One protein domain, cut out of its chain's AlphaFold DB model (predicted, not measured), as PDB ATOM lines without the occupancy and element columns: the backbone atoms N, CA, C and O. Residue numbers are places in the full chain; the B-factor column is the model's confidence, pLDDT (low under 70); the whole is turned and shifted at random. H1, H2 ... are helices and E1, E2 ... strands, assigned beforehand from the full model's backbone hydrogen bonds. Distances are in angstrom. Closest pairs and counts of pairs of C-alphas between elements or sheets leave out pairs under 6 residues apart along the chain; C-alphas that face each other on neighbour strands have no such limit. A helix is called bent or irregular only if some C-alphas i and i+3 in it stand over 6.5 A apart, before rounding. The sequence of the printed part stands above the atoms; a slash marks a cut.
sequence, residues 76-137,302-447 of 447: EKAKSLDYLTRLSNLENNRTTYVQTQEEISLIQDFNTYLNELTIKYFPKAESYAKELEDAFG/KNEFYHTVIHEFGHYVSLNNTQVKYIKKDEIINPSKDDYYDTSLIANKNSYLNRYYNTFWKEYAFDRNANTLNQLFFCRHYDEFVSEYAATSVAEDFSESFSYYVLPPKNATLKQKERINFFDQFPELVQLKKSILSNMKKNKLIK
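This is residues 76 to 137 and 302 to 447 of the 447 residues of an uncharacterized protein of Lachnospiraceae bacterium TB5 (UniProt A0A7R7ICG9). Two groups of helices stand side by side: a long helical hairpin, H1 and H2, with H6 and H7 packed on H2 and H3 packed on H7, and a crossed cluster in which H8 runs through the middle of H4, H5, H9 and H10. A small strand hairpin, E1 and E2, with a long loop lies at one edge of the cluster, and residues 362 to 364 and 381 to 393 link the two groups. The printed part has 208 residues, with ten named helices and two named strands in the order H1 H2 H3 H4 E1 E2 H5 H6 H7 H8 H9 H10; the sheet E1 - E2 is antiparallel and the class is mostly helix. The whole is compact, with a radius of gyration of the C-alphas of 18.6 A and spans of 57 by 43 by 30 A.

H1, residues 76 to 92, begins at C-alpha 76 (-64.829, -20.033, 26.315) and is 24.1 A long. H2, residues 101 to 121, is the longest helix at 30.3 A, and H3 is residues 125 to 135. H4, residues 302 to 319, is 25.8 A long. E1 is residues 324 to 326, E2 345 to 347, H5 352 to 361, H6 365 to 370, H7 376 to 380 and H8 394 to 406. H9, residues 414 to 425, is only just irregular: C-alphas 420 and 423 are 6.7 A apart. H10, residues 427 to 442, is 22.4 A long and ends at C-alpha 442 (-27.374, -16.556, 66.959).

H1 and residues 103 to 110 of H2 touch in a hairpin, a shallow tilt of 24 degrees, opposite ways; the closest C-alphas are those of Tyr 83 and Phe 110, 6.2 A. H2 touches H6 with residues 107 to 111 alone, about perpendicular at 86 degrees, closest at C-alphas 111 and 367, 5.6 A. H7 touches H3, closest at C-alphas 129 and 376, 5.7 A. H4 and H8 touch at a steep tilt of 52 degrees, opposite ways, closest at C-alphas 314 and 399, 4.3 A. In the hairpin E1 and E2, N 325 and O 346 are within hydrogen-bond range at 2.8 A. H8 and H9 touch about perpendicular, 80 degrees, closest at C-alphas 405 and 420, 5.0 A. H5 and H6 meet only through their link, and H7 and H8 are apart. Every O i to N i+4 pair is within hydrogen-bond range in the helices other than H9, which has 5 of 8.

The C-alphas farthest apart are those of Glu 102 and Lys 442, 57.6 A. Residues 138 to 301 are not printed, and C-alphas 137 and 302 are 25.9 A apart across the cut. The links E1 to E2 and H7 to H8 are long. The pLDDT is under 70 at residues 134 to 137 and 329.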
ATOM      1  N   GLU A  76     -65.126 -20.877  25.153       98.56
ATOM      2  CA  GLU A  76     -64.829 -20.033  26.315       98.56
ATOM      3  C   GLU A  76     -63.459 -19.368  26.207       98.56
ATOM      4  O   GLU A  76     -63.312 -18.189  26.546       98.56
ATOM      5  N   LYS A  77     -62.459 -20.089  25.684       97.75
ATOM      6  CA  LYS A  77     -61.155 -19.501  25.359       97.75
ATOM      7  C   LYS A  77     -61.284 -18.433  24.281       97.75
ATOM      8  O   LYS A  77     -60.744 -17.347  24.458       97.75
ATOM      9  N   ALA A  78     -62.037 -18.700  23.211       97.50
ATOM     10  CA  ALA A  78     -62.269 -17.732  22.141       97.50
ATOM     11  C   ALA A  78     -62.975 -16.469  22.658       97.50
ATOM     12  O   ALA A  78     -62.563 -15.358  22.333       97.50
ATOM     13  N   LYS A  79     -63.985 -16.620  23.526       98.44
ATOM     14  CA  LYS A  79     -64.664 -15.483  24.165       98.44
ATOM     15  C   LYS A  79     -63.734 -14.702  25.099       98.44
ATOM     16  O   LYS A  79     -63.754 -13.476  25.094       98.44
ATOM     17  N   SER A  80     -62.892 -15.388  25.872       98.31
ATOM     18  CA  SER A  80     -61.893 -14.733  26.731       98.31
ATOM     19  C   SER A  80     -60.841 -13.976  25.908       98.31
ATOM     20  O   SER A  80     -60.447 -12.867  26.270       98.31
ATOM     21  N   LEU A  81     -60.427 -14.538  24.767       97.75
ATOM     22  CA  LEU A  81     -59.515 -13.892  23.826       97.75
ATOM     23  C   LEU A  81     -60.143 -12.653  23.172       97.75
ATOM     24  O   LEU A  81     -59.440 -11.662  22.981       97.75
ATOM     25  N   ASP A  82     -61.445 -12.671  22.863       98.00
ATOM     26  CA  ASP A  82     -62.168 -11.496  22.350       98.00
ATOM     27  C   ASP A  82     -62.134 -10.331  23.350       98.00
ATOM     28  O   ASP A  82     -61.714  -9.226  22.993       98.00
ATOM     29  N   TYR A  83     -62.473 -10.590  24.620       98.38
ATOM     30  CA  TYR A  83     -62.368  -9.586  25.683       98.38
ATOM     31  C   TYR A  83     -60.954  -9.011  25.779       98.38
ATOM     32  O   TYR A  83     -60.776  -7.791  25.753       98.38
ATOM     33  N   LEU A  84     -59.944  -9.883  25.842       97.31
ATOM     34  CA  LEU A  84     -58.553  -9.465  25.974       97.31
ATOM     35  C   LEU A  84     -58.058  -8.682  24.750       97.31
ATOM     36  O   LEU A  84     -57.306  -7.721  24.895       97.31
ATOM     37  N   THR A  85     -58.498  -9.052  23.547       96.62
ATOM     38  CA  THR A  85     -58.152  -8.351  22.304       96.62
ATOM     39  C   THR A  85     -58.728  -6.939  22.301       96.62
ATOM     40  O   THR A  85     -58.016  -5.976  22.011       96.62
ATOM     41  N   ARG A  86     -60.005  -6.790  22.670       96.94
ATOM     42  CA  ARG A  86     -60.661  -5.481  22.792       96.94
ATOM     43  C   ARG A  86     -59.985  -4.620  23.858       96.94
ATOM     44  O   ARG A  86     -59.729  -3.445  23.603       96.94
ATOM     45  N   LEU A  87     -59.628  -5.211  24.998       95.25
ATOM     46  CA  LEU A  87     -58.921  -4.517  26.073       95.25
ATOM     47  C   LEU A  87     -57.535  -4.053  25.616       95.25
ATOM     48  O   LEU A  87     -57.216  -2.875  25.741       95.25
ATOM     49  N   SER A  88     -56.754  -4.939  24.999       92.81
ATOM     50  CA  SER A  88     -55.431  -4.617  24.453       92.81
ATOM     51  C   SER A  88     -55.492  -3.485  23.420       92.81
ATOM     52  O   SER A  88     -54.629  -2.607  23.397       92.81
ATOM     53  N   ASN A  89     -56.536  -3.438  22.589       92.88
ATOM     54  CA  ASN A  89     -56.735  -2.331  21.653       92.88
ATOM     55  C   ASN A  89     -56.973  -0.996  22.373       92.88
ATOM     56  O   ASN A  89     -56.412   0.020  21.963       92.88
ATOM     57  N   LEU A  90     -57.770  -0.979  23.446       92.31
ATOM     58  CA  LEU A  90     -57.991   0.230  24.247       92.31
ATOM     59  C   LEU A  90     -56.706   0.672  24.964       92.31
ATOM     60  O   LEU A  90     -56.361   1.853  24.914       92.31
ATOM     61  N   GLU A  91     -55.960  -0.269  25.547       89.00
ATOM     62  CA  GLU A  91     -54.671  -0.014  26.201       89.00
ATOM     63  C   GLU A  91     -53.645   0.587  25.226       89.00
ATOM     64  O   GLU A  91     -52.988   1.578  25.546       89.00
ATOM     65  N   ASN A  92     -53.528   0.033  24.014       87.06
ATOM     66  CA  ASN A  92     -52.563   0.489  23.006       87.06
ATOM     67  C   ASN A  92     -52.926   1.841  22.376       87.06
ATOM     68  O   ASN A  92     -52.040   2.565  21.924       87.06
ATOM     69  N   ASN A  93     -54.213   2.192  22.348       86.19
ATOM     70  CA  ASN A  93     -54.686   3.479  21.834       86.19
ATOM     71  C   ASN A  93     -54.669   4.592  22.894       86.19
ATOM     72  O   ASN A  93     -54.991   5.744  22.587       86.19
ATOM     73  N   ARG A  94     -54.311   4.273  24.144       81.50
ATOM     74  CA  ARG A  94     -54.321   5.239  25.240       81.50
ATOM     75  C   ARG A  94     -53.182   6.251  25.081       81.50
ATOM     76  O   ARG A  94     -52.017   5.894  24.933       81.50
ATOM     77  N   THR A  95     -53.516   7.541  25.143       77.12
ATOM     78  CA  THR A  95     -52.540   8.653  25.095       77.12
ATOM     79  C   THR A  95     -52.163   9.189  26.477       77.12
ATOM     80  O   THR A  95     -51.183   9.917  26.615       77.12
ATOM     81  N   THR A  96     -52.935   8.829  27.502       77.69
ATOM     82  CA  THR A  96     -52.644   9.087  28.922       77.69
ATOM     83  C   THR A  96     -52.589   7.753  29.659       77.69
ATOM     84  O   THR A  96     -52.786   6.723  29.035       77.69
ATOM     85  N   TYR A  97     -52.339   7.729  30.968       72.00
ATOM     86  CA  TYR A  97     -52.518   6.495  31.741       72.00
ATOM     87  C   TYR A  97     -53.955   6.324  32.260       72.00
ATOM     88  O   TYR A  97     -54.337   5.248  32.706       72.00
ATOM     89  N   VAL A  98     -54.792   7.356  32.190       78.81
ATOM     90  CA  VAL A  98     -56.152   7.290  32.733       78.81
ATOM     91  C   VAL A  98     -57.014   6.390  31.849       78.81
ATOM     92  O   VAL A  98     -57.136   6.632  30.648       78.81
ATOM     93  N   GLN A  99     -57.607   5.358  32.450       86.06
ATOM     94  CA  GLN A  99     -58.523   4.449  31.763       86.06
ATOM     95  C   GLN A  99     -59.771   5.207  31.307       86.06
ATOM     96  O   GLN A  99     -60.316   6.039  32.041       86.06
ATOM     97  N   THR A 100     -60.229   4.938  30.086       89.06
ATOM     98  CA  THR A 100     -61.490   5.502  29.597       89.06
ATOM     99  C   THR A 100     -62.672   4.800  30.269       89.06
ATOM    100  O   THR A 100     -62.544   3.687  30.774       89.06
ATOM    101  N   GLN A 101     -63.854   5.423  30.253       91.25
ATOM    102  CA  GLN A 101     -65.072   4.771  30.761       91.25
ATOM    103  C   GLN A 101     -65.402   3.480  29.996       91.25
ATOM    104  O   GLN A 101     -65.859   2.510  30.590       91.25
ATOM    105  N   GLU A 102     -65.119   3.451  28.691       94.31
ATOM    106  CA  GLU A 102     -65.248   2.247  27.867       94.31
ATOM    107  C   GLU A 102     -64.314   1.130  28.349       94.31
ATOM    108  O   GLU A 102     -64.735  -0.016  28.480       94.31
ATOM    109  N   GLU A 103     -63.064   1.466  28.666       93.38
ATOM    110  CA  GLU A 103     -62.095   0.499  29.172       93.38
ATOM    111  C   GLU A 103     -62.485  -0.038  30.552       93.38
ATOM    112  O   GLU A 103     -62.442  -1.246  30.772       93.38
ATOM    113  N   ILE A 104     -62.927   0.840  31.458       93.81
ATOM    114  CA  ILE A 104     -63.413   0.454  32.790       93.81
ATOM    115  C   ILE A 104     -64.596  -0.514  32.662       93.81
ATOM    116  O   ILE A 104     -64.595  -1.562  33.307       93.81
ATOM    117  N   SER A 105     -65.567  -0.207  31.796       96.25
ATOM    118  CA  SER A 105     -66.716  -1.083  31.544       96.25
ATOM    119  C   SER A 105     -66.283  -2.436  30.979       96.25
ATOM    120  O   SER A 105     -66.762  -3.472  31.430       96.25
ATOM    121  N   LEU A 106     -65.345  -2.453  30.025       97.81
ATOM    122  CA  LEU A 106     -64.851  -3.695  29.434       97.81
ATOM    123  C   LEU A 106     -64.105  -4.568  30.453       97.81
ATOM    124  O   LEU A 106     -64.262  -5.788  30.446       97.81
ATOM    125  N   ILE A 107     -63.309  -3.953  31.330       96.69
ATOM    126  CA  ILE A 107     -62.617  -4.640  32.426       96.69
ATOM    127  C   ILE A 107     -63.627  -5.266  33.391       96.69
ATOM    128  O   ILE A 107     -63.452  -6.417  33.782       96.69
ATOM    129  N   GLN A 108     -64.694  -4.544  33.744       97.06
ATOM    130  CA  GLN A 108     -65.757  -5.054  34.615       97.06
ATOM    131  C   GLN A 108     -66.507  -6.232  33.979       97.06
ATOM    132  O   GLN A 108     -66.719  -7.254  34.640       97.06
ATOM    133  N   ASP A 109     -66.847  -6.132  32.693       98.06
ATOM    134  CA  ASP A 109     -67.494  -7.217  31.951       98.06
ATOM    135  C   ASP A 109     -66.590  -8.455  31.876       98.06
ATOM    136  O   ASP A 109     -67.042  -9.582  32.098       98.06
ATOM    137  N   PHE A 110     -65.296  -8.259  31.598       98.12
ATOM    138  CA  PHE A 110     -64.355  -9.367  31.504       98.12
ATOM    139  C   PHE A 110     -64.100 -10.015  32.871       98.12
ATOM    140  O   PHE A 110     -64.150 -11.237  32.976       98.12
ATOM    141  N   ASN A 111     -63.909  -9.226  33.934       97.75
ATOM    142  CA  ASN A 111     -63.782  -9.738  35.302       97.75
ATOM    143  C   ASN A 111     -65.017 -10.549  35.719       97.75
ATOM    144  O   ASN A 111     -64.878 -11.645  36.260       97.75
ATOM    145  N   THR A 112     -66.222 -10.059  35.409       97.69
ATOM    146  CA  THR A 112     -67.475 -10.789  35.661       97.69
ATOM    147  C   THR A 112     -67.460 -12.143  34.957       97.69
ATOM    148  O   THR A 112     -67.698 -13.171  35.589       97.69
ATOM    149  N   TYR A 113     -67.080 -12.169  33.679       98.38
ATOM    150  CA  TYR A 113     -66.979 -13.410  32.918       98.38
ATOM    151  C   TYR A 113     -65.906 -14.370  33.472       98.38
ATOM    152  O   TYR A 113     -66.151 -15.569  33.596       98.38
ATOM    153  N   LEU A 114     -64.737 -13.865  33.883       97.94
ATOM    154  CA  LEU A 114     -63.698 -14.669  34.542       97.94
ATOM    155  C   LEU A 114     -64.192 -15.262  35.867       97.94
ATOM    156  O   LEU A 114     -63.876 -16.411  36.185       97.94
ATOM    157  N   ASN A 115     -64.996 -14.522  36.632       96.38
ATOM    158  CA  ASN A 115     -65.604 -15.009  37.868       96.38
ATOM    159  C   ASN A 115     -66.634 -16.118  37.596       96.38
ATOM    160  O   ASN A 115     -66.587 -17.153  38.260       96.38
ATOM    161  N   GLU A 116     -67.490 -15.966  36.580       96.69
ATOM    162  CA  GLU A 116     -68.426 -17.015  36.140       96.69
ATOM    163  C   GLU A 116     -67.687 -18.305  35.755       96.69
ATOM    164  O   GLU A 116     -68.052 -19.397  36.199       96.69
ATOM    165  N   LEU A 117     -66.606 -18.187  34.976       97.81
ATOM    166  CA  LEU A 117     -65.752 -19.320  34.612       97.81
ATOM    167  C   LEU A 117     -65.075 -19.939  35.842       97.81
ATOM    168  O   LEU A 117     -65.016 -21.164  35.964       97.81
ATOM    169  N   THR A 118     -64.605 -19.108  36.775       97.12
ATOM    170  CA  THR A 118     -64.002 -19.569  38.031       97.12
ATOM    171  C   THR A 118     -64.993 -20.421  38.820       97.12
ATOM    172  O   THR A 118     -64.667 -21.549  39.175       97.12
ATOM    173  N   ILE A 119     -66.223 -19.945  39.025       95.69
ATOM    174  CA  ILE A 119     -67.271 -20.678  39.754       95.69
ATOM    175  C   ILE A 119     -67.656 -21.965  39.015       95.69
ATOM    176  O   ILE A 119     -67.756 -23.029  39.630       95.69
ATOM    177  N   LYS A 120     -67.808 -21.902  37.684       96.75
ATOM    178  CA  LYS A 120     -68.140 -23.064  36.849       96.75
ATOM    179  C   LYS A 120     -67.127 -24.203  37.014       96.75
ATOM    180  O   LYS A 120     -67.520 -25.364  37.129       96.75
ATOM    181  N   TYR A 121     -65.834 -23.885  36.999       96.38
ATOM    182  CA  TYR A 121     -64.757 -24.881  37.002       96.38
ATOM    183  C   TYR A 121     -64.187 -25.192  38.389       96.38
ATOM    184  O   TYR A 121     -63.531 -26.225  38.565       96.38
ATOM    185  N   PHE A 122     -64.484 -24.350  39.377       93.69
ATOM    186  CA  PHE A 122     -64.144 -24.534  40.780       93.69
ATOM    187  C   PHE A 122     -65.393 -24.285  41.644       93.69
ATOM    188  O   PHE A 122     -65.509 -23.235  42.264       93.69
ATOM    189  N   PRO A 123     -66.320 -25.256  41.769       84.06
ATOM    190  CA  PRO A 123     -67.609 -25.048  42.447       84.06
ATOM    191  C   PRO A 123     -67.530 -24.668  43.936       84.06
ATOM    192  O   PRO A 123     -68.518 -24.233  44.513       84.06
ATOM    193  N   LYS A 124     -66.367 -24.850  44.577       88.62
ATOM    194  CA  LYS A 124     -66.102 -24.404  45.958       88.62
ATOM    195  C   LYS A 124     -65.485 -23.005  46.042       88.62
ATOM    196  O   LYS A 124     -65.304 -22.501  47.144       88.62
ATOM    197  N   ALA A 125     -65.126 -22.402  44.909       88.50
ATOM    198  CA  ALA A 125     -64.479 -21.098  44.867       88.50
ATOM    199  C   ALA A 125     -65.395 -20.006  45.413       88.50
ATOM    200  O   ALA A 125     -64.908 -19.129  46.102       88.50
ATOM    201  N   GLU A 126     -66.707 -20.088  45.179       87.06
ATOM    202  CA  GLU A 126     -67.661 -19.110  45.712       87.06
ATOM    203  C   GLU A 126     -67.728 -19.152  47.244       87.06
ATOM    204  O   GLU A 126     -67.536 -18.130  47.895       87.06
ATOM    205  N   SER A 127     -67.919 -20.337  47.837       87.62
ATOM    206  CA  SER A 127     -67.946 -20.473  49.299       87.62
ATOM    207  C   SER A 127     -66.611 -20.088  49.932       87.62
ATOM    208  O   SER A 127     -66.590 -19.409  50.949       87.62
ATOM    209  N   TYR A 128     -65.498 -20.486  49.310       84.00
ATOM    210  CA  TYR A 128     -64.162 -20.155  49.797       84.00
ATOM    211  C   TYR A 128     -63.867 -18.656  49.679       84.00
ATOM    212  O   TYR A 128     -63.376 -18.051  50.625       84.00
ATOM    213  N   ALA A 129     -64.222 -18.032  48.553       81.94
ATOM    214  CA  ALA A 129     -64.082 -16.595  48.381       81.94
ATOM    215  C   ALA A 129     -64.918 -15.836  49.411       81.94
ATOM    216  O   ALA A 129     -64.425 -14.875  49.987       81.94
ATOM    217  N   LYS A 130     -66.131 -16.316  49.713       83.31
ATOM    218  CA  LYS A 130     -66.987 -15.714  50.732       83.31
ATOM    219  C   LYS A 130     -66.404 -15.828  52.143       83.31
ATOM    220  O   LYS A 130     -66.441 -14.857  52.888       83.31
ATOM    221  N   GLU A 131     -65.836 -16.980  52.498       81.81
ATOM    222  CA  GLU A 131     -65.132 -17.163  53.776       81.81
ATOM    223  C   GLU A 131     -63.948 -16.196  53.912       81.81
ATOM    224  O   GLU A 131     -63.766 -15.591  54.966       81.81
ATOM    225  N   LEU A 132     -63.175 -16.010  52.838       72.19
ATOM    226  CA  LEU A 132     -62.078 -15.045  52.805       72.19
ATOM    227  C   LEU A 132     -62.586 -13.597  52.863       72.19
ATOM    228  O   LEU A 132     -62.037 -12.789  53.596       72.19
ATOM    229  N   GLU A 133     -63.655 -13.257  52.146       72.50
ATOM    230  CA  GLU A 133     -64.287 -11.933  52.208       72.50
ATOM    231  C   GLU A 133     -64.817 -11.601  53.605       72.50
ATOM    232  O   GLU A 133     -64.723 -10.455  54.030       72.50
ATOM    233  N   ASP A 134     -65.361 -12.581  54.326       69.50
ATOM    234  CA  ASP A 134     -65.821 -12.392  55.701       69.50
ATOM    235  C   ASP A 134     -64.634 -12.303  56.681       69.50
ATOM    236  O   ASP A 134     -64.699 -11.551  57.653       69.50
ATOM    237  N   ALA A 135     -63.534 -13.017  56.414       65.06
ATOM    238  CA  ALA A 135     -62.298 -12.940  57.198       65.06
ATOM    239  C   ALA A 135     -61.518 -11.629  56.977       65.06
ATOM    240  O   ALA A 135     -60.882 -11.133  57.905       65.06
ATOM    241  N   PHE A 136     -61.574 -11.074  55.765       55.62
ATOM    242  CA  PHE A 136     -60.870  -9.855  55.332       55.62
ATOM    243  C   PHE A 136     -61.799  -8.644  55.219       55.62
ATOM    244  O   PHE A 136     -61.417  -7.587  54.712       55.62
ATOM    245  N   GLY A 137     -63.052  -8.815  55.639       56.31
ATOM    246  CA  GLY A 137     -64.086  -7.800  55.559       56.31
ATOM    247  C   GLY A 137     -63.799  -6.622  56.492       56.31
ATOM    248  O   GLY A 137     -63.049  -6.751  57.458       56.31
ATOM    249  N   LYS A 302     -44.664 -18.611  67.388       91.56
ATOM    250  CA  LYS A 302     -43.334 -18.087  67.045       91.56
ATOM    251  C   LYS A 302     -43.046 -18.072  65.546       91.56
ATOM    252  O   LYS A 302     -42.425 -17.128  65.082       91.56
ATOM    253  N   ASN A 303     -43.447 -19.108  64.809       91.25
ATOM    254  CA  ASN A 303     -43.136 -19.190  63.379       91.25
ATOM    255  C   ASN A 303     -43.904 -18.129  62.593       91.25
ATOM    256  O   ASN A 303     -43.325 -17.487  61.725       91.25
ATOM    257  N   GLU A 304     -45.171 -17.935  62.945       89.94
ATOM    258  CA  GLU A 304     -46.026 -16.886  62.396       89.94
ATOM    259  C   GLU A 304     -45.475 -15.507  62.750       89.94
ATOM    260  O   GLU A 304     -45.158 -14.747  61.851       89.94
ATOM    261  N   PHE A 305     -45.159 -15.245  64.023       93.06
ATOM    262  CA  PHE A 305     -44.528 -13.986  64.423       93.06
ATOM    263  C   PHE A 305     -43.221 -13.694  63.661       93.06
ATOM    264  O   PHE A 305     -42.973 -12.558  63.260       93.06
ATOM    265  N   TYR A 306     -42.365 -14.701  63.443       95.94
ATOM    266  CA  TYR A 306     -41.136 -14.515  62.662       95.94
ATOM    267  C   TYR A 306     -41.439 -14.186  61.207       95.94
ATOM    268  O   TYR A 306     -40.790 -13.308  60.642       95.94
ATOM    269  N   HIS A 307     -42.403 -14.893  60.622       95.81
ATOM    270  CA  HIS A 307     -42.858 -14.669  59.262       95.81
ATOM    271  C   HIS A 307     -43.419 -13.256  59.099       95.81
ATOM    272  O   HIS A 307     -42.906 -12.517  58.265       95.81
ATOM    273  N   THR A 308     -44.348 -12.840  59.963       94.31
ATOM    274  CA  THR A 308     -44.949 -11.501  59.974       94.31
ATOM    275  C   THR A 308     -43.891 -10.408  60.116       94.31
ATOM    276  O   THR A 308     -43.845  -9.492  59.311       94.31
ATOM    277  N   VAL A 309     -42.951 -10.510  61.064       97.12
ATOM    278  CA  VAL A 309     -41.892  -9.486  61.208       97.12
ATOM    279  C   VAL A 309     -41.019  -9.368  59.950       97.12
ATOM    280  O   VAL A 309     -40.549  -8.277  59.624       97.12
ATOM    281  N   ILE A 310     -40.760 -10.475  59.248       98.56
ATOM    282  CA  ILE A 310     -39.991 -10.454  57.997       98.56
ATOM    283  C   ILE A 310     -40.844  -9.927  56.837       98.56
ATOM    284  O   ILE A 310     -40.310  -9.178  56.022       98.56
ATOM    285  N   HIS A 311     -42.129 -10.279  56.786       97.88
ATOM    286  CA  HIS A 311     -43.112  -9.757  55.837       97.88
ATOM    287  C   HIS A 311     -43.184  -8.227  55.941       97.88
ATOM    288  O   HIS A 311     -42.920  -7.526  54.967       97.88
ATOM    289  N   GLU A 312     -43.364  -7.696  57.152       96.50
ATOM    290  CA  GLU A 312     -43.363  -6.254  57.415       96.50
ATOM    291  C   GLU A 312     -42.058  -5.577  56.991       96.50
ATOM    292  O   GLU A 312     -42.023  -4.481  56.425       96.50
ATOM    293  N   PHE A 313     -40.931  -6.246  57.223       98.19
ATOM    294  CA  PHE A 313     -39.657  -5.752  56.726       98.19
ATOM    295  C   PHE A 313     -39.575  -5.790  55.187       98.19
ATOM    296  O   PHE A 313     -38.914  -4.938  54.596       98.19
ATOM    297  N   GLY A 314     -40.267  -6.725  54.531       98.06
ATOM    298  CA  GLY A 314     -40.457  -6.801  53.080       98.06
ATOM    299  C   GLY A 314     -41.157  -5.569  52.497       98.06
ATOM    300  O   GLY A 314     -40.706  -5.047  51.469       98.06
ATOM    301  N   HIS A 315     -42.153  -5.016  53.197       97.31
ATOM    302  CA  HIS A 315     -42.759  -3.736  52.813       97.31
ATOM    303  C   HIS A 315     -41.731  -2.611  52.865       97.31
ATOM    304  O   HIS A 315     -41.568  -1.875  51.895       97.31
ATOM    305  N   TYR A 316     -40.953  -2.507  53.946       97.62
ATOM    306  CA  TYR A 316     -39.874  -1.517  54.009       97.62
ATOM    307  C   TYR A 316     -38.851  -1.704  52.872       97.62
ATOM    308  O   TYR A 316     -38.414  -0.725  52.260       97.62
ATOM    309  N   VAL A 317     -38.481  -2.949  52.549       98.06
ATOM    310  CA  VAL A 317     -37.547  -3.268  51.454       98.06
ATOM    311  C   VAL A 317     -38.073  -2.798  50.097       98.06
ATOM    312  O   VAL A 317     -37.263  -2.344  49.291       98.06
ATOM    313  N   SER A 318     -39.382  -2.874  49.845       96.81
ATOM    314  CA  SER A 318     -40.004  -2.523  48.557       96.81
ATOM    315  C   SER A 318     -40.547  -1.098  48.460       96.81
ATOM    316  O   SER A 318     -40.708  -0.605  47.344       96.81
ATOM    317  N   LEU A 319     -40.807  -0.428  49.586       96.12
ATOM    318  CA  LEU A 319     -41.539   0.844  49.630       96.12
ATOM    319  C   LEU A 319     -40.740   2.017  50.218       96.12
ATOM    320  O   LEU A 319     -41.234   3.137  50.247       96.12
ATOM    321  N   ASN A 320     -39.499   1.828  50.676       96.12
ATOM    322  CA  ASN A 320     -38.702   2.962  51.163       96.12
ATOM    323  C   ASN A 320     -38.373   3.997  50.062       96.12
ATOM    324  O   ASN A 320     -38.542   3.764  48.863       96.12
ATOM    325  N   ASN A 321     -37.810   5.134  50.477       95.56
ATOM    326  CA  ASN A 321     -37.484   6.287  49.630       95.56
ATOM    327  C   ASN A 321     -36.518   6.024  48.457       95.56
ATOM    328  O   ASN A 321     -36.303   6.911  47.629       95.56
ATOM    329  N   THR A 322     -35.875   4.856  48.396       96.62
ATOM    330  CA  THR A 322     -35.049   4.449  47.247       96.62
ATOM    331  C   THR A 322     -35.844   3.668  46.200       96.62
ATOM    332  O   THR A 322     -35.423   3.578  45.045       96.62
ATOM    333  N   GLN A 323     -37.001   3.126  46.578       97.31
ATOM    334  CA  GLN A 323     -37.801   2.221  45.757       97.31
ATOM    335  C   GLN A 323     -39.017   2.890  45.128       97.31
ATOM    336  O   GLN A 323     -39.358   2.568  43.991       97.31
ATOM    337  N   VAL A 324     -39.655   3.821  45.833       94.25
ATOM    338  CA  VAL A 324     -40.870   4.491  45.361       94.25
ATOM    339  C   VAL A 324     -40.777   5.996  45.566       94.25
ATOM    340  O   VAL A 324     -40.009   6.497  46.391       94.25
ATOM    341  N   LYS A 325     -41.597   6.722  44.815       92.75
ATOM    342  CA  LYS A 325     -41.916   8.122  45.051       92.75
ATOM    343  C   LYS A 325     -43.357   8.201  45.528       92.75
ATOM    344  O   LYS A 325     -44.276   7.848  44.793       92.75
ATOM    345  N   TYR A 326     -43.554   8.720  46.731       89.50
ATOM    346  CA  TYR A 326     -44.890   8.999  47.237       89.50
ATOM    347  C   TYR A 326     -45.477  10.231  46.554       89.50
ATOM    348  O   TYR A 326     -44.845  11.289  46.478       89.50
ATOM    349  N   ILE A 327     -46.697  10.072  46.059       84.56
ATOM    350  CA  ILE A 327     -47.439  11.083  45.319       84.56
ATOM    351  C   ILE A 327     -47.999  12.085  46.324       84.56
ATOM    352  O   ILE A 327     -48.593  11.723  47.345       84.56
ATOM    353  N   LYS A 328     -47.777  13.374  46.063       79.81
ATOM    354  CA  LYS A 328     -48.380  14.435  46.874       79.81
ATOM    355  C   LYS A 328     -49.830  14.638  46.462       79.81
ATOM    356  O   LYS A 328     -50.195  14.456  45.307       79.81
ATOM    357  N   LYS A 329     -50.652  15.089  47.409       66.69
ATOM    358  CA  LYS A 329     -52.011  15.537  47.108       66.69
ATOM    359  C   LYS A 329     -51.950  16.589  45.988       66.69
ATOM    360  O   LYS A 329     -51.166  17.530  46.102       66.69
ATOM    361  N   ASP A 330     -52.724  16.371  44.925       72.25
ATOM    362  CA  ASP A 330     -52.803  17.179  43.693       72.25
ATOM    363  C   ASP A 330     -51.644  17.010  42.687       72.25
ATOM    364  O   ASP A 330     -51.602  17.692  41.661       72.25
ATOM    365  N   GLU A 331     -50.705  16.094  42.932       78.69
ATOM    366  CA  GLU A 331     -49.672  15.762  41.953       78.69
ATOM    367  C   GLU A 331     -50.245  14.875  40.843       78.69
ATOM    368  O   GLU A 331     -50.641  13.733  41.070       78.69
ATOM    369  N   ILE A 332     -50.263  15.401  39.619       76.44
ATOM    370  CA  ILE A 332     -50.634  14.634  38.431       76.44
ATOM    371  C   ILE A 332     -49.446  13.754  38.045       76.44
ATOM    372  O   ILE A 332     -48.385  14.261  37.673       76.44
ATOM    373  N   ILE A 333     -49.637  12.438  38.104       76.50
ATOM    374  CA  ILE A 333     -48.693  11.463  37.561       76.50
ATOM    375  C   ILE A 333     -49.213  10.891  36.242       76.50
ATOM    376  O   ILE A 333     -50.415  10.744  36.045       76.50
ATOM    377  N   ASN A 334     -48.289  10.552  35.348       79.12
ATOM    378  CA  ASN A 334     -48.569   9.835  34.106       79.12
ATOM    379  C   ASN A 334     -47.654   8.605  34.060       79.12
ATOM    380  O   ASN A 334     -46.605   8.673  33.411       79.12
ATOM    381  N   PRO A 335     -47.967   7.536  34.818       81.12
ATOM    382  CA  PRO A 335     -47.171   6.316  34.776       81.12
ATOM    383  C   PRO A 335     -47.170   5.731  33.358       81.12
ATOM    384  O   PRO A 335     -48.075   5.979  32.564       81.12
ATOM    385  N   SER A 336     -46.122   4.993  33.011       82.75
ATOM    386  CA  SER A 336     -46.119   4.096  31.854       82.75
ATOM    387  C   SER A 336     -46.819   2.783  32.209       82.75
ATOM    388  O   SER A 336     -46.921   2.432  33.380       82.75
ATOM    389  N   LYS A 337     -47.201   1.983  31.204       79.25
ATOM    390  CA  LYS A 337     -47.671   0.593  31.392       79.25
ATOM    391  C   LYS A 337     -46.696  -0.295  32.177       79.25
ATOM    392  O   LYS A 337     -47.100  -1.304  32.738       79.25
ATOM    393  N   ASP A 338     -45.414   0.066  32.173       87.12
ATOM    394  CA  ASP A 338     -44.340  -0.670  32.846       87.12
ATOM    395  C   ASP A 338     -43.970  -0.058  34.212       87.12
ATOM    396  O   ASP A 338     -43.008  -0.507  34.840       87.12
ATOM    397  N   ASP A 339     -44.697   0.971  34.663       88.88
ATOM    398  CA  ASP A 339     -44.508   1.598  35.968       88.88
ATOM    399  C   ASP A 339     -45.613   1.116  36.921       88.88
ATOM    400  O   ASP A 339     -46.786   1.451  36.758       88.88
ATOM    401  N   TYR A 340     -45.241   0.354  37.951       90.31
ATOM    402  CA  TYR A 340     -46.144   0.065  39.056       90.31
ATOM    403  C   TYR A 340     -46.464   1.361  39.795       90.31
ATOM    404  O   TYR A 340     -45.570   2.120  40.177       90.31
ATOM    405  N   TYR A 341     -47.742   1.600  40.028       87.62
ATOM    406  CA  TYR A 341     -48.218   2.728  40.801       87.62
ATOM    407  C   TYR A 341     -49.473   2.316  41.557       87.62
ATOM    408  O   TYR A 341     -50.170   1.369  41.192       87.62
ATOM    409  N   ASP A 342     -49.745   3.071  42.606       81.56
ATOM    410  CA  ASP A 342     -50.975   3.009  43.369       81.56
ATOM    411  C   ASP A 342     -51.485   4.443  43.588       81.56
ATOM    412  O   ASP A 342     -50.865   5.427  43.176       81.56
ATOM    413  N   THR A 343     -52.609   4.579  44.273       72.38
ATOM    414  CA  THR A 343     -53.245   5.828  44.697       72.38
ATOM    415  C   THR A 343     -52.289   6.827  45.352       72.38
ATOM    416  O   THR A 343     -52.479   8.035  45.213       72.38
ATOM    417  N   SER A 344     -51.257   6.354  46.061       79.00
ATOM    418  CA  SER A 344     -50.377   7.201  46.877       79.00
ATOM    419  C   SER A 344     -48.893   7.142  46.511       79.00
ATOM    420  O   SER A 344     -48.095   7.873  47.105       79.00
ATOM    421  N   LEU A 345     -48.498   6.310  45.543       89.69
ATOM    422  CA  LEU A 345     -47.095   6.116  45.177       89.69
ATOM    423  C   LEU A 345     -46.915   5.676  43.726       89.69
ATOM    424  O   LEU A 345     -47.802   5.095  43.115       89.69
ATOM    425  N   ILE A 346     -45.723   5.918  43.195       91.44
ATOM    426  CA  ILE A 346     -45.232   5.328  41.950       91.44
ATOM    427  C   ILE A 346     -43.878   4.682  42.220       91.44
ATOM    428  O   ILE A 346     -43.006   5.278  42.859       91.44
ATOM    429  N   ALA A 347     -43.689   3.452  41.762       94.19
ATOM    430  CA  ALA A 347     -42.429   2.752  41.896       94.19
ATOM    431  C   ALA A 347     -41.376   3.332  40.948       94.19
ATOM    432  O   ALA A 347     -41.639   3.659  39.792       94.19
ATOM    433  N   ASN A 348     -40.140   3.437  41.432       95.12
ATOM    434  CA  ASN A 348     -39.013   3.788  40.583       95.12
ATOM    435  C   ASN A 348     -38.793   2.666  39.558       95.12
ATOM    436  O   ASN A 348     -38.822   1.493  39.912       95.12
ATOM    437  N   LYS A 349     -38.470   3.003  38.304       91.69
ATOM    438  CA  LYS A 349     -38.340   2.025  37.201       91.69
ATOM    439  C   LYS A 349     -37.475   0.801  37.519       91.69
ATOM    440  O   LYS A 349     -37.785  -0.310  37.099       91.69
ATOM    441  N   ASN A 350     -36.384   1.015  38.253       93.12
ATOM    442  CA  ASN A 350     -35.422  -0.026  38.612       93.12
ATOM    443  C   ASN A 350     -35.656  -0.645  39.998       93.12
ATOM    444  O   ASN A 350     -34.848  -1.488  40.387       93.12
ATOM    445  N   SER A 351     -36.700  -0.232  40.723       97.69
ATOM    446  CA  SER A 351     -37.000  -0.740  42.062       97.69
ATOM    447  C   SER A 351     -37.367  -2.217  42.037       97.69
ATOM    448  O   SER A 351     -37.785  -2.760  41.008       97.69
ATOM    449  N   TYR A 352     -37.224  -2.872  43.187       98.31
ATOM    450  CA  TYR A 352     -37.597  -4.273  43.328       98.31
ATOM    451  C   TYR A 352     -39.083  -4.473  43.035       98.31
ATOM    452  O   TYR A 352     -39.428  -5.370  42.271       98.31
ATOM    453  N   LEU A 353     -39.941  -3.592  43.558       96.56
ATOM    454  CA  LEU A 353     -41.387  -3.677  43.373       96.56
ATOM    455  C   LEU A 353     -41.797  -3.486  41.910       96.56
ATOM    456  O   LEU A 353     -42.625  -4.239  41.408       96.56
ATOM    457  N   ASN A 354     -41.170  -2.546  41.189       97.00
ATOM    458  CA  ASN A 354     -41.471  -2.352  39.770       97.00
ATOM    459  C   ASN A 354     -41.059  -3.568  38.934       97.00
ATOM    460  O   ASN A 354     -41.800  -4.017  38.061       97.00
ATOM    461  N   ARG A 355     -39.880  -4.137  39.210       97.81
ATOM    462  CA  ARG A 355     -39.418  -5.368  38.550       97.81
ATOM    463  C   ARG A 355     -40.333  -6.550  38.873       97.81
ATOM    464  O   ARG A 355     -40.638  -7.331  37.976       97.81
ATOM    465  N   TYR A 356     -40.794  -6.654  40.118       98.00
ATOM    466  CA  TYR A 356     -41.713  -7.696  40.568       98.00
ATOM    467  C   TYR A 356     -43.064  -7.593  39.851       98.00
ATOM    468  O   TYR A 356     -43.518  -8.564  39.250       98.00
ATOM    469  N   TYR A 357     -43.641  -6.386  39.801       96.75
ATOM    470  CA  TYR A 357     -44.860  -6.086  39.051       96.75
ATOM    471  C   TYR A 357     -44.755  -6.505  37.581       96.75
ATOM    472  O   TYR A 357     -45.598  -7.246  37.080       96.75
ATOM    473  N   ASN A 358     -43.693  -6.075  36.896       95.75
ATOM    474  CA  ASN A 358     -43.491  -6.385  35.482       95.75
ATOM    475  C   ASN A 358     -43.284  -7.883  35.219       95.75
ATOM    476  O   ASN A 358     -43.614  -8.358  34.135       95.75
ATOM    477  N   THR A 359     -42.729  -8.613  36.188       95.62
ATOM    478  CA  THR A 359     -42.459 -10.049  36.049       95.62
ATOM    479  C   THR A 359     -43.720 -10.876  36.273       95.62
ATOM    480  O   THR A 359     -43.996 -11.782  35.489       95.62
ATOM    481  N   PHE A 360     -44.484 -10.565  37.324       96.44
ATOM    482  CA  PHE A 360     -45.550 -11.447  37.797       96.44
ATOM    483  C   PHE A 360     -46.960 -10.897  37.592       96.44
ATOM    484  O   PHE A 360     -47.862 -11.689  37.388       96.44
ATOM    485  N   TRP A 361     -47.173  -9.581  37.602       95.50
ATOM    486  CA  TRP A 361     -48.518  -9.002  37.736       95.50
ATOM    487  C   TRP A 361     -49.051  -8.293  36.495       95.50
ATOM    488  O   TRP A 361     -50.251  -8.338  36.232       95.50
ATOM    489  N   LYS A 362     -48.181  -7.608  35.743       92.81
ATOM    490  CA  LYS A 362     -48.569  -6.637  34.702       92.81
ATOM    491  C   LYS A 362     -49.624  -7.149  33.722       92.81
ATOM    492  O   LYS A 362     -50.521  -6.408  33.337       92.81
ATOM    493  N   GLU A 363     -49.533  -8.419  33.349       92.50
ATOM    494  CA  GLU A 363     -50.366  -9.022  32.308       92.50
ATOM    495  C   GLU A 363     -51.841  -9.197  32.709       92.50
ATOM    496  O   GLU A 363     -52.709  -9.172  31.833       92.50
ATOM    497  N   TYR A 364     -52.131  -9.324  34.011       93.06
ATOM    498  CA  TYR A 364     -53.473  -9.595  34.545       93.06
ATOM    499  C   TYR A 364     -53.899  -8.658  35.686       93.06
ATOM    500  O   TYR A 364     -54.985  -8.816  36.231       93.06
ATOM    501  N   ALA A 365     -53.088  -7.663  36.064       91.69
ATOM    502  CA  ALA A 365     -53.398  -6.763  37.182       91.69
ATOM    503  C   ALA A 365     -54.761  -6.054  37.045       91.69
ATOM    504  O   ALA A 365     -55.400  -5.763  38.054       91.69
ATOM    505  N   PHE A 366     -55.231  -5.818  35.813       92.06
ATOM    506  CA  PHE A 366     -56.562  -5.260  35.553       92.06
ATOM    507  C   PHE A 366     -57.687  -6.121  36.149       92.06
ATOM    508  O   PHE A 366     -58.675  -5.573  36.623       92.06
ATOM    509  N   ASP A 367     -57.529  -7.447  36.155       94.56
ATOM    510  CA  ASP A 367     -58.524  -8.390  36.657       94.56
ATOM    511  C   ASP A 367     -58.661  -8.270  38.179       94.56
ATOM    512  O   ASP A 367     -59.757  -8.072  38.701       94.56
ATOM    513  N   ARG A 368     -57.529  -8.271  38.897       91.38
ATOM    514  CA  ARG A 368     -57.523  -8.040  40.347       91.38
ATOM    515  C   ARG A 368     -58.062  -6.652  40.706       91.38
ATOM    516  O   ARG A 368     -58.845  -6.520  41.644       91.38
ATOM    517  N   ASN A 369     -57.666  -5.625  39.957       89.50
ATOM    518  CA  ASN A 369     -58.052  -4.240  40.228       89.50
ATOM    519  C   ASN A 369     -59.516  -3.937  39.874       89.50
ATOM    520  O   ASN A 369     -60.057  -2.949  40.366       89.50
ATOM    521  N   ALA A 370     -60.167  -4.771  39.056       90.56
ATOM    522  CA  ALA A 370     -61.587  -4.631  38.738       90.56
ATOM    523  C   ALA A 370     -62.475  -4.796  39.981       90.56
ATOM    524  O   ALA A 370     -63.511  -4.139  40.093       90.56
ATOM    525  N   ASN A 371     -62.070  -5.667  40.913       86.06
ATOM    526  CA  ASN A 371     -62.744  -5.863  42.188       86.06
ATOM    527  C   ASN A 371     -61.765  -6.396  43.245       86.06
ATOM    528  O   ASN A 371     -61.533  -7.602  43.355       86.06
ATOM    529  N   THR A 372     -61.228  -5.489  44.061       82.25
ATOM    530  CA  THR A 372     -60.270  -5.823  45.122       82.25
ATOM    531  C   THR A 372     -60.905  -6.525  46.328       82.25
ATOM    532  O   THR A 372     -60.188  -7.086  47.154       82.25
ATOM    533  N   LEU A 373     -62.234  -6.554  46.436       76.38
ATOM    534  CA  LEU A 373     -62.921  -7.263  47.518       76.38
ATOM    535  C   LEU A 373     -63.103  -8.748  47.192       76.38
ATOM    536  O   LEU A 373     -63.042  -9.580  48.089       76.38
ATOM    537  N   ASN A 374     -63.254  -9.092  45.912       80.44
ATOM    538  CA  ASN A 374     -63.552 -10.456  45.486       80.44
ATOM    539  C   ASN A 374     -62.305 -11.362  45.486       80.44
ATOM    540  O   ASN A 374     -61.276 -11.040  44.886       80.44
ATOM    541  N   GLN A 375     -62.423 -12.531  46.117       83.69
ATOM    542  CA  GLN A 375     -61.330 -13.494  46.311       83.69
ATOM    543  C   GLN A 375     -61.290 -14.625  45.259       83.69
ATOM    544  O   GLN A 375     -60.395 -15.476  45.263       83.69
ATOM    545  N   LEU A 376     -62.204 -14.623  44.282       91.81
ATOM    546  CA  LEU A 376     -62.184 -15.539  43.132       91.81
ATOM    547  C   LEU A 376     -60.930 -15.364  42.269       91.81
ATOM    548  O   LEU A 376     -60.510 -16.325  41.622       91.81
ATOM    549  N   PHE A 377     -60.306 -14.181  42.289       93.12
ATOM    550  CA  PHE A 377     -59.007 -13.947  41.657       93.12
ATOM    551  C   PHE A 377     -57.957 -14.946  42.155       93.12
ATOM    552  O   PHE A 377     -57.342 -15.651  41.357       93.12
ATOM    553  N   PHE A 378     -57.823 -15.106  43.474       92.31
ATOM    554  CA  PHE A 378     -56.912 -16.102  44.028       92.31
ATOM    555  C   PHE A 378     -57.289 -17.520  43.584       92.31
ATOM    556  O   PHE A 378     -56.414 -18.290  43.208       92.31
ATOM    557  N   CYS A 379     -58.579 -17.866  43.527       92.31
ATOM    558  CA  CYS A 379     -59.012 -19.212  43.135       92.31
ATOM    559  C   CYS A 379     -58.527 -19.631  41.735       92.31
ATOM    560  O   CYS A 379     -58.199 -20.800  41.531       92.31
ATOM    561  N   ARG A 380     -58.451 -18.702  40.772       94.81
ATOM    562  CA  ARG A 380     -57.925 -18.973  39.417       94.81
ATOM    563  C   ARG A 380     -56.403 -18.811  39.288       94.81
ATOM    564  O   ARG A 380     -55.848 -19.241  38.280       94.81
ATOM    565  N   HIS A 381     -55.723 -18.314  40.321       95.19
ATOM    566  CA  HIS A 381     -54.260 -18.165  40.381       95.19
ATOM    567  C   HIS A 381     -53.627 -18.839  41.614       95.19
ATOM    568  O   HIS A 381     -52.518 -18.489  42.024       95.19
ATOM    569  N   TYR A 382     -54.311 -19.808  42.233       92.38
ATOM    570  CA  TYR A 382     -53.902 -20.367  43.531       92.38
ATOM    571  C   TYR A 382     -52.535 -21.064  43.479       92.38
ATOM    572  O   TYR A 382     -51.859 -21.206  44.497       92.38
ATOM    573  N   ASP A 383     -52.134 -21.540  42.296       94.69
ATOM    574  CA  ASP A 383     -50.851 -22.194  42.070       94.69
ATOM    575  C   ASP A 383     -49.713 -21.193  41.840       94.69
ATOM    576  O   ASP A 383     -48.558 -21.610  41.771       94.69
ATOM    577  N   GLU A 384     -50.019 -19.901  41.725       95.12
ATOM    578  CA  GLU A 384     -49.065 -18.832  41.448       95.12
ATOM    579  C   GLU A 384     -48.642 -18.100  42.719       95.12
ATOM    580  O   GLU A 384     -47.447 -17.904  42.941       95.12
ATOM    581  N   PHE A 385     -49.613 -17.730  43.555       95.50
ATOM    582  CA  PHE A 385     -49.399 -16.965  44.779       95.50
ATOM    583  C   PHE A 385     -48.966 -17.854  45.943       95.50
ATOM    584  O   PHE A 385     -49.423 -18.987  46.087       95.50
ATOM    585  N   VAL A 386     -48.059 -17.345  46.777       94.75
ATOM    586  CA  VAL A 386     -47.499 -18.078  47.928       94.75
ATOM    587  C   VAL A 386     -48.487 -18.224  49.094       94.75
ATOM    588  O   VAL A 386     -48.335 -19.132  49.909       94.75
ATOM    589  N   SER A 387     -49.511 -17.374  49.135       91.19
ATOM    590  CA  SER A 387     -50.681 -17.455  50.011       91.19
ATOM    591  C   SER A 387     -51.858 -16.712  49.370       91.19
ATOM    592  O   SER A 387     -51.683 -15.972  48.399       91.19
ATOM    593  N   GLU A 388     -53.057 -16.891  49.915       87.75
ATOM    594  CA  GLU A 388     -54.225 -16.062  49.614       87.75
ATOM    595  C   GLU A 388     -53.936 -14.575  49.858       87.75
ATOM    596  O   GLU A 388     -54.359 -13.727  49.072       87.75
ATOM    597  N   TYR A 389     -53.124 -14.267  50.877       85.94
ATOM    598  CA  TYR A 389     -52.759 -12.896  51.203       85.94
ATOM    599  C   TYR A 389     -51.925 -12.236  50.107       85.94
ATOM    600  O   TYR A 389     -52.212 -11.113  49.691       85.94
ATOM    601  N   ALA A 390     -50.956 -12.967  49.555       92.94
ATOM    602  CA  ALA A 390     -50.136 -12.485  48.448       92.94
ATOM    603  C   ALA A 390     -50.968 -12.072  47.220       92.94
ATOM    604  O   ALA A 390     -50.559 -11.194  46.472       92.94
ATOM    605  N   ALA A 391     -52.147 -12.653  46.994       92.19
ATOM    606  CA  ALA A 391     -52.977 -12.325  45.832       92.19
ATOM    607  C   ALA A 391     -53.717 -10.980  45.948       92.19
ATOM    608  O   ALA A 391     -54.435 -10.578  45.027       92.19
ATOM    609  N   THR A 392     -53.580 -10.280  47.073       87.19
ATOM    610  CA  THR A 392     -54.434  -9.130  47.383       87.19
ATOM    611  C   THR A 392     -53.918  -7.837  46.778       87.19
ATOM    612  O   THR A 392     -54.732  -7.049  46.288       87.19
ATOM    613  N   SER A 393     -52.594  -7.665  46.721       90.75
ATOM    614  CA  SER A 393     -51.913  -6.582  46.014       90.75
ATOM    615  C   SER A 393     -50.485  -6.980  45.619       90.75
ATOM    616  O   SER A 393     -49.913  -7.938  46.138       90.75
ATOM    617  N   VAL A 394     -49.868  -6.198  44.730       94.38
ATOM    618  CA  VAL A 394     -48.464  -6.387  44.325       94.38
ATOM    619  C   VAL A 394     -47.501  -6.217  45.507       94.38
ATOM    620  O   VAL A 394     -46.498  -6.924  45.589       94.38
ATOM    621  N   ALA A 395     -47.788  -5.269  46.404       93.81
ATOM    622  CA  ALA A 395     -46.964  -5.020  47.583       93.81
ATOM    623  C   ALA A 395     -47.055  -6.179  48.585       93.81
ATOM    624  O   ALA A 395     -46.025  -6.569  49.132       93.81
ATOM    625  N   GLU A 396     -48.243  -6.768  48.750       93.81
ATOM    626  CA  GLU A 396     -48.432  -7.955  49.590       93.81
ATOM    627  C   GLU A 396     -47.739  -9.183  49.010       93.81
ATOM    628  O   GLU A 396     -46.997  -9.865  49.713       93.81
ATOM    629  N   ASP A 397     -47.878  -9.431  47.702       97.44
ATOM    630  CA  ASP A 397     -47.166 -10.531  47.043       97.44
ATOM    631  C   ASP A 397     -45.650 -10.405  47.207       97.44
ATOM    632  O   ASP A 397     -44.966 -11.384  47.501       97.44
ATOM    633  N   PHE A 398     -45.113  -9.192  47.058       98.19
ATOM    634  CA  PHE A 398     -43.692  -8.947  47.270       98.19
ATOM    635  C   PHE A 398     -43.268  -9.274  48.707       98.19
ATOM    636  O   PHE A 398     -42.287  -9.996  48.903       98.19
ATOM    637  N   SER A 399     -43.971  -8.733  49.705       98.00
ATOM    638  CA  SER A 399     -43.633  -8.892  51.125       98.00
ATOM    639  C   SER A 399     -43.758 -10.338  51.591       98.00
ATOM    640  O   SER A 399     -42.845 -10.866  52.228       98.00
ATOM    641  N   GLU A 400     -44.833 -11.005  51.187       97.31
ATOM    642  CA  GLU A 400     -45.109 -12.400  51.505       97.31
ATOM    643  C   GLU A 400     -44.142 -13.352  50.782       97.31
ATOM    644  O   GLU A 400     -43.585 -14.289  51.359       97.31
ATOM    645  N   SER A 401     -43.848 -13.100  49.507       98.50
ATOM    646  CA  SER A 401     -42.836 -13.881  48.794       98.50
ATOM    647  C   SER A 401     -41.440 -13.651  49.380       98.50
ATOM    648  O   SER A 401     -40.631 -14.581  49.412       98.50
ATOM    649  N   PHE A 402     -41.146 -12.452  49.897       98.75
ATOM    650  CA  PHE A 402     -39.888 -12.156  50.584       98.75
ATOM    651  C   PHE A 402     -39.776 -12.888  51.929       98.75
ATOM    652  O   PHE A 402     -38.715 -13.443  52.238       98.75
ATOM    653  N   SER A 403     -40.849 -12.958  52.722       98.31
ATOM    654  CA  SER A 403     -40.848 -13.735  53.966       98.31
ATOM    655  C   SER A 403     -40.643 -15.224  53.696       98.31
ATOM    656  O   SER A 403     -39.789 -15.831  54.351       98.31
ATOM    657  N   TYR A 404     -41.282 -15.788  52.666       98.19
ATOM    658  CA  TYR A 404     -41.019 -17.159  52.214       98.19
ATOM    659  C   TYR A 404     -39.637 -17.343  51.575       98.19
ATOM    660  O   TYR A 404     -39.036 -18.412  51.683       98.19
ATOM    661  N   TYR A 405     -39.056 -16.312  50.965       98.56
ATOM    662  CA  TYR A 405     -37.665 -16.356  50.519       98.56
ATOM    663  C   TYR A 405     -36.694 -16.503  51.690       98.56
ATOM    664  O   TYR A 405     -35.735 -17.278  51.602       98.56
ATOM    665  N   VAL A 406     -36.931 -15.803  52.799       98.44
ATOM    666  CA  VAL A 406     -36.093 -15.911  54.000       98.44
ATOM    667  C   VAL A 406     -36.385 -17.198  54.776       98.44
ATOM    668  O   VAL A 406     -35.437 -17.881  55.172       98.44
ATOM    669  N   LEU A 407     -37.661 -17.543  54.964       96.81
ATOM    670  CA  LEU A 407     -38.155 -18.727  55.670       96.81
ATOM    671  C   LEU A 407     -38.974 -19.619  54.711       96.81
ATOM    672  O   LEU A 407     -40.200 -19.523  54.681       96.81
ATOM    673  N   PRO A 408     -38.320 -20.513  53.943       92.81
ATOM    674  CA  PRO A 408     -38.980 -21.301  52.905       92.81
ATOM    675  C   PRO A 408     -40.157 -22.146  53.400       92.81
ATOM    676  O   PRO A 408     -40.050 -22.794  54.451       92.81
ATOM    677  N   PRO A 409     -41.251 -22.226  52.618       91.19
ATOM    678  CA  PRO A 409     -42.350 -23.120  52.927       91.19
ATOM    679  C   PRO A 409     -41.905 -24.574  52.740       91.19
ATOM    680  O   PRO A 409     -40.951 -24.885  52.022       91.19
ATOM    681  N   LYS A 410     -42.630 -25.508  53.363       88.00
ATOM    682  CA  LYS A 410     -42.348 -26.946  53.201       88.00
ATOM    683  C   LYS A 410     -42.569 -27.421  51.765       88.00
ATOM    684  O   LYS A 410     -41.835 -28.280  51.289       88.00
ATOM    685  N   ASN A 411     -43.603 -26.896  51.114       90.06
ATOM    686  CA  ASN A 411     -43.975 -27.219  49.744       90.06
ATOM    687  C   ASN A 411     -44.298 -25.917  49.013       90.06
ATOM    688  O   ASN A 411     -44.882 -25.019  49.610       90.06
ATOM    689  N   ALA A 412     -43.933 -25.852  47.738       91.44
ATOM    690  CA  ALA A 412     -44.303 -24.777  46.828       91.44
ATOM    691  C   ALA A 412     -44.414 -25.350  45.409       91.44
ATOM    692  O   ALA A 412     -43.635 -26.244  45.040       91.44
ATOM    693  N   THR A 413     -45.367 -24.847  44.627       93.62
ATOM    694  CA  THR A 413     -45.486 -25.110  43.186       93.62
ATOM    695  C   THR A 413     -44.281 -24.526  42.433       93.62
ATOM    696  O   THR A 413     -43.438 -23.833  43.009       93.62
ATOM    697  N   LEU A 414     -44.161 -24.806  41.131       94.00
ATOM    698  CA  LEU A 414     -43.111 -24.190  40.311       94.00
ATOM    699  C   LEU A 414     -43.291 -22.665  40.216       94.00
ATOM    700  O   LEU A 414     -42.337 -21.941  40.483       94.00
ATOM    701  N   LYS A 415     -44.514 -22.179  39.969       93.50
ATOM    702  CA  LYS A 415     -44.809 -20.739  39.873       93.50
ATOM    703  C   LYS A 415     -44.626 -19.992  41.204       93.50
ATOM    704  O   LYS A 415     -44.121 -18.873  41.221       93.50
ATOM    705  N   GLN A 416     -44.949 -20.617  42.339       96.38
ATOM    706  CA  GLN A 416     -44.644 -20.059  43.666       96.38
ATOM    707  C   GLN A 416     -43.130 -19.969  43.900       96.38
ATOM    708  O   GLN A 416     -42.633 -18.983  44.441       96.38
ATOM    709  N   LYS A 417     -42.360 -20.977  43.460       97.00
ATOM    710  CA  LYS A 417     -40.890 -20.932  43.538       97.00
ATOM    711  C   LYS A 417     -40.292 -19.840  42.662       97.00
ATOM    712  O   LYS A 417     -39.273 -19.289  43.050       97.00
ATOM    713  N   GLU A 418     -40.884 -19.516  41.517       96.31
ATOM    714  CA  GLU A 418     -40.422 -18.402  40.679       96.31
ATOM    715  C   GLU A 418     -40.510 -17.066  41.430       96.31
ATOM    716  O   GLU A 418     -39.531 -16.320  41.451       96.31
ATOM    717  N   ARG A 419     -41.622 -16.818  42.137       97.12
ATOM    718  CA  ARG A 419     -41.783 -15.648  43.020       97.12
ATOM    719  C   ARG A 419     -40.792 -15.649  44.179       97.12
ATOM    720  O   ARG A 419     -40.124 -14.652  44.424       97.12
ATOM    721  N   ILE A 420     -40.618 -16.791  44.843       97.94
ATOM    722  CA  ILE A 420     -39.661 -16.938  45.950       97.94
ATOM    723  C   ILE A 420     -38.208 -16.765  45.473       97.94
ATOM    724  O   ILE A 420     -37.392 -16.176  46.173       97.94
ATOM    725  N   ASN A 421     -37.851 -17.253  44.287       97.12
ATOM    726  CA  ASN A 421     -36.486 -17.175  43.760       97.12
ATOM    727  C   ASN A 421     -36.198 -15.837  43.064       97.12
ATOM    728  O   ASN A 421     -35.039 -15.541  42.778       97.12
ATOM    729  N   PHE A 422     -37.218 -15.004  42.832       98.38
ATOM    730  CA  PHE A 422     -37.065 -13.658  42.281       98.38
ATOM    731  C   PHE A 422     -35.985 -12.858  43.015       98.38
ATOM    732  O   PHE A 422     -35.238 -12.111  42.389       98.38
ATOM    733  N   PHE A 423     -35.862 -13.020  44.333       98.50
ATOM    734  CA  PHE A 423     -34.920 -12.247  45.141       98.50
ATOM    735  C   PHE A 423     -33.449 -12.641  44.937       98.50
ATOM    736  O   PHE A 423     -32.567 -11.832  45.225       98.50
ATOM    737  N   ASP A 424     -33.157 -13.832  44.397       98.00
ATOM    738  CA  ASP A 424     -31.779 -14.295  44.173       98.00
ATOM    739  C   ASP A 424     -31.038 -13.485  43.100       98.00
ATOM    740  O   ASP A 424     -29.805 -13.478  43.069       98.00
ATOM    741  N   GLN A 425     -31.764 -12.747  42.256       96.81
ATOM    742  CA  GLN A 425     -31.161 -11.859  41.260       96.81
ATOM    743  C   GLN A 425     -30.551 -10.579  41.870       96.81
ATOM    744  O   GLN A 425     -29.869  -9.840  41.161       96.81
ATOM    745  N   PHE A 426     -30.780 -10.307  43.164       97.88
ATOM    746  CA  PHE A 426     -30.289  -9.117  43.866       97.88
ATOM    747  C   PHE A 426     -29.264  -9.513  44.944       97.88
ATOM    748  O   PHE A 426     -29.650  -9.963  46.032       97.88
ATOM    749  N   PRO A 427     -27.948  -9.355  44.694       98.25
ATOM    750  CA  PRO A 427     -26.895  -9.766  45.630       98.25
ATOM    751  C   PRO A 427     -27.054  -9.204  47.052       98.25
ATOM    752  O   PRO A 427     -26.754  -9.878  48.042       98.25
ATOM    753  N   GLU A 428     -27.560  -7.981  47.170       97.75
ATOM    754  CA  GLU A 428     -27.852  -7.312  48.431       97.75
ATOM    755  C   GLU A 428     -29.000  -7.974  49.211       97.75
ATOM    756  O   GLU A 428     -28.900  -8.098  50.434       97.75
ATOM    757  N   LEU A 429     -30.038  -8.488  48.536       98.38
ATOM    758  CA  LEU A 429     -31.138  -9.219  49.180       98.38
ATOM    759  C   LEU A 429     -30.706 -10.636  49.587       98.38
ATOM    760  O   LEU A 429     -31.075 -11.111  50.664       98.38
ATOM    761  N   VAL A 430     -29.814 -11.267  48.814       98.69
ATOM    762  CA  VAL A 430     -29.141 -12.516  49.214       98.69
ATOM    763  C   VAL A 430     -28.328 -12.303  50.499       98.69
ATOM    764  O   VAL A 430     -28.357 -13.129  51.421       98.69
ATOM    765  N   GLN A 431     -27.597 -11.187  50.608       98.50
ATOM    766  CA  GLN A 431     -26.833 -10.851  51.812       98.50
ATOM    767  C   GLN A 431     -27.738 -10.495  53.003       98.50
ATOM    768  O   GLN A 431     -27.433 -10.872  54.144       98.50
ATOM    769  N   LEU A 432     -28.849  -9.800  52.752       98.50
ATOM    770  CA  LEU A 432     -29.881  -9.505  53.743       98.50
ATOM    771  C   LEU A 432     -30.461 -10.796  54.328       98.50
ATOM    772  O   LEU A 432     -30.381 -10.986  55.543       98.50
ATOM    773  N   LYS A 433     -30.914 -11.734  53.486       98.62
ATOM    774  CA  LYS A 433     -31.395 -13.061  53.908       98.62
ATOM    775  C   LYS A 433     -30.373 -13.790  54.776       98.62
ATOM    776  O   LYS A 433     -30.699 -14.228  55.879       98.62
ATOM    777  N   LYS A 434     -29.110 -13.870  54.335       98.50
ATOM    778  CA  LYS A 434     -28.021 -14.491  55.122       98.50
ATOM    779  C   LYS A 434     -27.855 -13.833  56.494       98.50
ATOM    780  O   LYS A 434     -27.629 -14.518  57.488       98.50
ATOM    781  N   SER A 435     -27.976 -12.510  56.554       98.50
ATOM    782  CA  SER A 435     -27.832 -11.746  57.792       98.50
ATOM    783  C   SER A 435     -29.006 -11.959  58.749       98.50
ATOM    784  O   SER A 435     -28.767 -12.119  59.945       98.50
ATOM    785  N   ILE A 436     -30.244 -12.003  58.242       98.69
ATOM    786  CA  ILE A 436     -31.441 -12.322  59.035       98.69
ATOM    787  C   ILE A 436     -31.312 -13.735  59.609       98.69
ATOM    788  O   ILE A 436     -31.346 -13.907  60.825       98.69
ATOM    789  N   LEU A 437     -31.032 -14.737  58.768       98.56
ATOM    790  CA  LEU A 437     -30.865 -16.127  59.207       98.56
ATOM    791  C   LEU A 437     -29.734 -16.283  60.233       98.56
ATOM    792  O   LEU A 437     -29.901 -16.960  61.248       98.56
ATOM    793  N   SER A 438     -28.593 -15.618  60.022       98.38
ATOM    794  CA  SER A 438     -27.492 -15.622  60.990       98.38
ATOM    795  C   SER A 438     -27.890 -14.985  62.324       98.38
ATOM    796  O   SER A 438     -27.464 -15.471  63.373       98.38
ATOM    797  N   ASN A 439     -28.680 -13.908  62.306       98.38
ATOM    798  CA  ASN A 439     -29.166 -13.249  63.515       98.38
ATOM    799  C   ASN A 439     -30.156 -14.149  64.267       98.38
ATOM    800  O   ASN A 439     -29.985 -14.387  65.462       98.38
ATOM    801  N   MET A 440     -31.117 -14.744  63.560       98.38
ATOM    802  CA  MET A 440     -32.074 -15.696  64.127       98.38
ATOM    803  C   MET A 440     -31.374 -16.919  64.734       98.38
ATOM    804  O   MET A 440     -31.706 -17.333  65.845       98.38
ATOM    805  N   LYS A 441     -30.358 -17.471  64.054       98.12
ATOM    806  CA  LYS A 441     -29.573 -18.613  64.548       98.12
ATOM    807  C   LYS A 441     -28.749 -18.257  65.785       98.12
ATOM    808  O   LYS A 441     -28.773 -18.989  66.773       98.12
ATOM    809  N   LYS A 442     -28.085 -17.094  65.783       97.81
ATOM    810  CA  LYS A 442     -27.374 -16.556  66.959       97.81
ATOM    811  C   LYS A 442     -28.307 -16.417  68.169       97.81
ATOM    812  O   LYS A 442     -27.900 -16.714  69.289       97.81
ATOM    813  N   ASN A 443     -29.551 -16.003  67.937       97.44
ATOM    814  CA  ASN A 443     -30.580 -15.853  68.968       97.44
ATOM    815  C   ASN A 443     -31.384 -17.139  69.242       97.44
ATOM    816  O   ASN A 443     -32.342 -17.096  70.011       97.44
ATOM    817  N   LYS A 444     -30.986 -18.287  68.671       97.12
ATOM    818  CA  LYS A 444     -31.618 -19.606  68.871       97.12
ATOM    819  C   LYS A 444     -33.112 -19.648  68.502       97.12
ATOM    820  O   LYS A 444     -33.872 -20.401  69.108       97.12
ATOM    821  N   LEU A 445     -33.532 -18.846  67.520       95.69
ATOM    822  CA  LEU A 445     -34.902 -18.866  66.986       95.69
ATOM    823  C   LEU A 445     -35.101 -19.994  65.961       95.69
ATOM    824  O   LEU A 445     -36.191 -20.542  65.841       95.69
ATOM    825  N   ILE A 446     -34.026 -20.354  65.252       93.31
ATOM    826  CA  ILE A 446     -33.968 -21.421  64.241       93.31
ATOM    827  C   ILE A 446     -32.718 -22.291  64.454       93.31
ATOM    828  O   ILE A 446     -31.812 -21.901  65.197       93.31
ATOM    829  N   LYS A 447     -32.685 -23.474  63.825       81.88
ATOM    830  CA  LYS A 447     -31.628 -24.489  64.009       81.88
ATOM    831  C   LYS A 447     -30.334 -24.227  63.230       81.88
ATOM    832  O   LYS A 447     -30.340 -23.683  62.104       81.88
TER     833      LYS A 447